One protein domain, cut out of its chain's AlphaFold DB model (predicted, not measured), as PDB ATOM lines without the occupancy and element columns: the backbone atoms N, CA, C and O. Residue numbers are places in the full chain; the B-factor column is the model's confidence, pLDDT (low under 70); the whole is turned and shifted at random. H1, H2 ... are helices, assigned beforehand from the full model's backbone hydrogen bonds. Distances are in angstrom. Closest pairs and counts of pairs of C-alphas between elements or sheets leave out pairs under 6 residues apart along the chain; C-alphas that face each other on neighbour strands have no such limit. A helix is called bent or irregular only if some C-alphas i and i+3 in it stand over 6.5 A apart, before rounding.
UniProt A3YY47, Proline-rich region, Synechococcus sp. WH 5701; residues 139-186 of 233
ATOM      1  N   LYS A 139     161.834 114.912 144.529       93.12
ATOM      2  CA  LYS A 139     162.210 114.755 143.115       93.12
ATOM      3  C   LYS A 139     161.008 114.708 142.171       93.12
ATOM      4  O   LYS A 139     161.048 115.288 141.087       93.12
ATOM      5  N   VAL A 140     159.925 114.045 142.576       93.25
ATOM      6  CA  VAL A 140     158.657 114.044 141.829       93.25
ATOM      7  C   VAL A 140     158.062 115.452 141.797       93.25
ATOM      8  O   VAL A 140     157.605 115.897 140.745       93.25
ATOM      9  N   ARG A 141     158.105 116.182 142.916       92.31
ATOM     10  CA  ARG A 141     157.640 117.572 142.997       92.31
ATOM     11  C   ARG A 141     158.470 118.508 142.117       92.31
ATOM     12  O   ARG A 141     157.885 119.331 141.414       92.31
ATOM     13  N   ASP A 142     159.789 118.354 142.103       92.25
ATOM     14  CA  ASP A 142     160.691 119.125 141.243       92.25
ATOM     15  C   ASP A 142     160.418 118.848 139.769       92.25
ATOM     16  O   ASP A 142     160.317 119.781 138.978       92.25
ATOM     17  N   TRP A 143     160.202 117.588 139.389       88.75
ATOM     18  CA  TRP A 143     159.834 117.232 138.019       88.75
ATOM     19  C   TRP A 143     158.475 117.818 137.592       88.75
ATOM     20  O   TRP A 143     158.343 118.336 136.482       88.75
ATOM     21  N   PHE A 144     157.478 117.813 138.484       90.38
ATOM     22  CA  PHE A 144     156.196 118.489 138.248       90.38
ATOM     23  C   PHE A 144     156.364 120.010 138.095       90.38
ATOM     24  O   PHE A 144     155.714 120.616 137.245       90.38
ATOM     25  N   SER A 145     157.255 120.615 138.884       88.50
ATOM     26  CA  SER A 145     157.532 122.060 138.873       88.50
ATOM     27  C   SER A 145     158.419 122.494 137.701       88.50
ATOM     28  O   SER A 145     158.338 123.639 137.262       88.50
ATOM     29  N   SER A 146     159.218 121.576 137.148       84.50
ATOM     30  CA  SER A 146     160.101 121.801 135.993       84.50
ATOM     31  C   SER A 146     159.330 122.036 134.687       84.50
ATOM     32  O   SER A 146     159.915 122.419 133.680       84.50
ATOM     33  N   GLY A 147     158.008 121.814 134.673       81.25
ATOM     34  CA  GLY A 147     157.160 122.018 133.494       81.25
ATOM     35  C   GLY A 147     157.284 120.925 132.424       81.25
ATOM     36  O   GLY A 147     156.474 120.890 131.494       81.25
ATOM     37  N   ASP A 148     158.223 119.986 132.582       80.12
ATOM     38  CA  ASP A 148     158.396 118.816 131.714       80.12
ATOM     39  C   ASP A 148     157.151 117.930 131.709       80.12
ATOM     40  O   ASP A 148     156.684 117.517 130.646       80.12
ATOM     41  N   PHE A 149     156.542 117.705 132.880       82.19
ATOM     42  CA  PHE A 149     155.276 116.975 132.979       82.19
ATOM     43  C   PHE A 149     154.171 117.638 132.159       82.19
ATOM     44  O   PHE A 149     153.414 116.963 131.466       82.19
ATOM     45  N   GLN A 150     154.088 118.967 132.193       81.12
ATOM     46  CA  GLN A 150     153.045 119.691 131.479       81.12
ATOM     47  C   GLN A 150     153.233 119.591 129.959       81.12
ATOM     48  O   GLN A 150     152.251 119.420 129.234       81.12
ATOM     49  N   ARG A 151     154.483 119.605 129.472       79.88
ATOM     50  CA  ARG A 151     154.807 119.336 128.061       79.88
ATOM     51  C   ARG A 151     154.503 117.894 127.658       79.88
ATOM     52  O   ARG A 151     153.885 117.679 126.619       79.88
ATOM     53  N   GLN A 152     154.864 116.928 128.498       79.44
ATOM     54  CA  GLN A 152     154.578 115.509 128.289       79.44
ATOM     55  C   GLN A 152     153.058 115.271 128.215       79.44
ATOM     56  O   GLN A 152     152.558 114.639 127.288       79.44
ATOM     57  N   VAL A 153     152.288 115.845 129.141       77.56
ATOM     58  CA  VAL A 153     150.822 115.748 129.152       77.56
ATOM     59  C   VAL A 153     150.209 116.421 127.930       77.56
ATOM     60  O   VAL A 153     149.274 115.869 127.357       77.56
ATOM     61  N   GLN A 154     150.727 117.566 127.479       75.44
ATOM     62  CA  GLN A 154     150.241 118.202 126.249       75.44
ATOM     63  C   GLN A 154     150.514 117.330 125.018       75.44
ATOM     64  O   GLN A 154     149.594 117.121 124.223       75.44
ATOM     65  N   GLN A 155     151.712 116.748 124.916       80.81
ATOM     66  CA  GLN A 155     152.101 115.847 123.828       80.81
ATOM     67  C   GLN A 155     151.236 114.576 123.776       80.81
ATOM     68  O   GLN A 155     150.884 114.121 122.689       80.81
ATOM     69  N   TYR A 156     150.829 114.035 124.929       83.69
ATOM     70  CA  TYR A 156     149.999 112.825 125.011       83.69
ATOM     71  C   TYR A 156     148.499 113.091 125.234       83.69
ATOM     72  O   TYR A 156     147.713 112.147 125.326       83.69
ATOM     73  N   SER A 157     148.057 114.353 125.276       75.62
ATOM     74  CA  SER A 157     146.661 114.703 125.589       75.62
ATOM     75  C   SER A 157     145.642 114.163 124.578       75.62
ATOM     76  O   SER A 157     144.493 113.930 124.943       75.62
ATOM     77  N   GLY A 158     146.045 113.925 123.325       81.19
ATOM     78  CA  GLY A 158     145.206 113.307 122.292       81.19
ATOM     79  C   GLY A 158     144.785 111.872 122.641       81.19
ATOM     80  O   GLY A 158     143.606 111.639 122.922       81.19
ATOM     81  N   PRO A 159     145.722 110.905 122.679       83.06
ATOM     82  CA  PRO A 159     145.403 109.520 123.027       83.06
ATOM     83  C   PRO A 159     144.893 109.372 124.468       83.06
ATOM     84  O   PRO A 159     144.045 108.520 124.728       83.06
ATOM     85  N   LEU A 160     145.332 110.224 125.401       88.06
ATOM     86  CA  LEU A 160     144.874 110.162 126.789       88.06
ATOM     87  C   LEU A 160     143.395 110.554 126.943       88.06
ATOM     88  O   LEU A 160     142.707 109.980 127.781       88.06
ATOM     89  N   LYS A 161     142.869 111.468 126.113       85.81
ATOM     90  CA  LYS A 161     141.428 111.787 126.074       85.81
ATOM     91  C   LYS A 161     140.597 110.636 125.522       85.81
ATOM     92  O   LYS A 161     139.525 110.374 126.056       85.81
ATOM     93  N   LEU A 162     141.084 109.938 124.493       92.19
ATOM     94  CA  LEU A 162     140.423 108.731 123.987       92.19
ATOM     95  C   LEU A 162     140.405 107.634 125.048       92.19
ATOM     96  O   LEU A 162     139.363 107.033 125.277       92.19
ATOM     97  N   LEU A 163     141.521 107.426 125.751       93.38
ATOM     98  CA  LEU A 163     141.588 106.465 126.846       93.38
ATOM     99  C   LEU A 163     140.686 106.873 128.018       93.38
ATOM    100  O   LEU A 163     139.958 106.038 128.536       93.38
ATOM    101  N   ALA A 164     140.672 108.149 128.412       91.44
ATOM    102  CA  ALA A 164     139.792 108.660 129.461       91.44
ATOM    103  C   ALA A 164     138.310 108.561 129.069       91.44
ATOM    104  O   ALA A 164     137.483 108.169 129.887       91.44
ATOM    105  N   GLY A 165     137.978 108.853 127.810       95.56
ATOM    106  CA  GLY A 165     136.644 108.659 127.252       95.56
ATOM    107  C   GLY A 165     136.251 107.185 127.218       95.56
ATOM    108  O   GLY A 165     135.141 106.847 127.608       95.56
ATOM    109  N   PHE A 166     137.170 106.296 126.840       96.56
ATOM    110  CA  PHE A 166     136.956 104.852 126.846       96.56
ATOM    111  C   PHE A 166     136.770 104.310 128.265       96.56
ATOM    112  O   PHE A 166     135.840 103.552 128.515       96.56
ATOM    113  N   VAL A 167     137.585 104.744 129.225       96.81
ATOM    114  CA  VAL A 167     137.418 104.409 130.646       96.81
ATOM    115  C   VAL A 167     136.091 104.953 131.173       96.81
ATOM    116  O   VAL A 167     135.362 104.225 131.839       96.81
ATOM    117  N   GLY A 168     135.729 106.193 130.835       97.19
ATOM    118  CA  GLY A 168     134.431 106.778 131.172       97.19
ATOM    119  C   GLY A 168     133.262 105.993 130.575       97.19
ATOM    120  O   GLY A 168     132.290 105.720 131.273       97.19
ATOM    121  N   LEU A 169     133.386 105.552 129.323       97.56
ATOM    122  CA  LEU A 169     132.420 104.691 128.648       97.56
ATOM    123  C   LEU A 169     132.319 103.327 129.336       97.56
ATOM    124  O   LEU A 169     131.215 102.861 129.589       97.56
ATOM    125  N   LEU A 170     133.443 102.704 129.692       97.56
ATOM    126  CA  LEU A 170     133.461 101.448 130.441       97.56
ATOM    127  C   LEU A 170     132.818 101.606 131.821       97.56
ATOM    128  O   LEU A 170     132.071 100.727 132.243       97.56
ATOM    129  N   LEU A 171     133.063 102.721 132.516       96.81
ATOM    130  CA  LEU A 171     132.404 103.033 133.784       96.81
ATOM    131  C   LEU A 171     130.901 103.221 133.590       96.81
ATOM    132  O   LEU A 171     130.124 102.658 134.355       96.81
ATOM    133  N   LEU A 172     130.487 103.955 132.558       97.12
ATOM    134  CA  LEU A 172     129.079 104.162 132.235       97.12
ATOM    135  C   LEU A 172     128.387 102.834 131.911       97.12
ATOM    136  O   LEU A 172     127.337 102.551 132.479       97.12
ATOM    137  N   LEU A 173     128.997 101.990 131.075       96.50
ATOM    138  CA  LEU A 173     128.505 100.645 130.769       96.50
ATOM    139  C   LEU A 173     128.445  99.773 132.023       96.50
ATOM    140  O   LEU A 173     127.484  99.034 132.207       96.50
ATOM    141  N   ARG A 174     129.443  99.860 132.905       95.56
ATOM    142  CA  ARG A 174     129.483  99.083 134.149       95.56
ATOM    143  C   ARG A 174     128.406  99.524 135.136       95.56
ATOM    144  O   ARG A 174     127.764  98.669 135.738       95.56
ATOM    145  N   ILE A 175     128.182 100.829 135.277       94.69
ATOM    146  CA  ILE A 175     127.105 101.400 136.097       94.69
ATOM    147  C   ILE A 175     125.744 101.032 135.501       94.69
ATOM    148  O   ILE A 175     124.854 100.603 136.230       94.69
ATOM    149  N   TYR A 176     125.594 101.133 134.181       92.44
ATOM    150  CA  TYR A 176     124.378 100.748 133.470       92.44
ATOM    151  C   TYR A 176     124.070  99.256 133.640       92.44
ATOM    152  O   TYR A 176     122.951  98.902 133.990       92.44
ATOM    153  N   ALA A 177     125.069  98.380 133.494       89.00
ATOM    154  CA  ALA A 177     124.921  96.944 133.720       89.00
ATOM    155  C   ALA A 177     124.569  96.617 135.179       89.00
ATOM    156  O   ALA A 177     123.719  95.766 135.429       89.00
ATOM    157  N   ALA A 178     125.173  97.312 136.148       89.12
ATOM    158  CA  ALA A 178     124.819  97.166 137.558       89.12
ATOM    159  C   ALA A 178     123.376  97.622 137.837       89.12
ATOM    160  O   ALA A 178     122.674  96.981 138.618       89.12
ATOM    161  N   LEU A 179     122.913  98.686 137.175       86.19
ATOM    162  CA  LEU A 179     121.542  99.178 137.290       86.19
ATOM    163  C   LEU A 179     120.535  98.213 136.648       86.19
ATOM    164  O   LEU A 179     119.506  97.927 137.254       86.19
ATOM    165  N   LEU A 180     120.847  97.662 135.471       83.88
ATOM    166  CA  LEU A 180     120.047  96.611 134.835       83.88
ATOM    167  C   LEU A 180     119.979  95.362 135.715       83.88
ATOM    168  O   LEU A 180     118.889  94.852 135.946       83.88
ATOM    169  N   GLY A 181     121.106  94.928 136.283       80.06
ATOM    170  CA  GLY A 181     121.134  93.804 137.220       80.06
ATOM    171  C   GLY A 181     120.316  94.066 138.488       80.06
ATOM    172  O   GLY A 181     119.606  93.181 138.958       80.06
ATOM    173  N   ALA A 182     120.345  95.291 139.021       81.06
ATOM    174  CA  ALA A 182     119.507  95.680 140.154       81.06
ATOM    175  C   ALA A 182     118.009  95.619 139.802       81.06
ATOM    176  O   ALA A 182     117.215  95.096 140.584       81.06
ATOM    177  N   ILE A 183     117.631  96.092 138.612       74.50
ATOM    178  CA  ILE A 183     116.263  96.022 138.084       74.50
ATOM    179  C   ILE A 183     115.843  94.553 137.893       74.50
ATOM    180  O   ILE A 183     114.798  94.156 138.392       74.50
ATOM    181  N   GLU A 184     116.664  93.704 137.280       72.19
ATOM    182  CA  GLU A 184     116.358  92.271 137.128       72.19
ATOM    183  C   GLU A 184     116.244  91.532 138.471       72.19
ATOM    184  O   GLU A 184     115.439  90.612 138.609       72.19
ATOM    185  N   SER A 185     117.003  91.953 139.488       71.25
ATOM    186  CA  SER A 185     116.929  91.373 140.835       71.25
ATOM    187  C   SER A 185     115.699  91.803 141.643       71.25
ATOM    188  O   SER A 185     115.426  91.222 142.694       71.25
ATOM    189  N   LEU A 186     114.936  92.795 141.168       68.06
ATOM    190  CA  LEU A 186     113.670  93.188 141.773       68.06
ATOM    191  C   LEU A 186     112.555  92.278 141.225       68.06
ATOM    192  O   LEU A 186     112.124  92.464 140.084       68.06
TER     193      LEU A 186
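AT A GLANCE: This is residues 139 to 186 of the 233 residues of the protein "Proline-rich region" of Synechococcus sp. WH 5701 (UniProt A3YY47). One long helix, H2, is bent into an L: its long arm H2b makes most of the length, its short arm H2a turns off at one end, and the small helix H1 sits beyond the other end of H2a. There is no packed core, and no helix touches another. The printed part has 48 residues with two named helices, H1 then H2, and no named strand; the class is all helix. The whole is extended, with a radius of gyration of the C-alphas of 18.2 A and spans of 55 by 23 by 8 A.

IN THESE COORDINATES: H2, residues 148 to 184, was assigned as one helix by its hydrogen bonds but is bent: C-alphas 155 and 158 are 7.5 A apart. Arm H2b, residues 158 to 184, measures 38.7 A from first to last C-alpha and ends at C-alpha 184 (116.358, 92.271, 137.128). Arm H2a, residues 148 to 155, measures 10.5 A and begins at C-alpha 148 (158.396, 118.816, 131.714). H1, residues 139 to 145, measures 9.7 A and begins at C-alpha 139 (162.210, 114.755, 143.115).

HOW THE PARTS SIT: H2b and H2a are about perpendicular, at 75 degrees. H1 and H2a are close but not clearly touching; their closest C-alphas, those of Trp 143 and Phe 149, are 6.8 A apart. They run the same way at a steep tilt of 59 degrees. H1 and H2b are apart. In H1, H2a and H2b every O i to N i+4 pair is within hydrogen-bond range.

THE WHOLE: The two C-alphas farthest apart, those of Ser 146 and Leu 186, are 54.8 A apart. Residues 141 to 148 and 150 to 186 stand free. The printed part has no cut, and the link from H1 to H2 is tight, with 2 residues. The mean pLDDT of the printed part is 86.8; residue 186 is under 70.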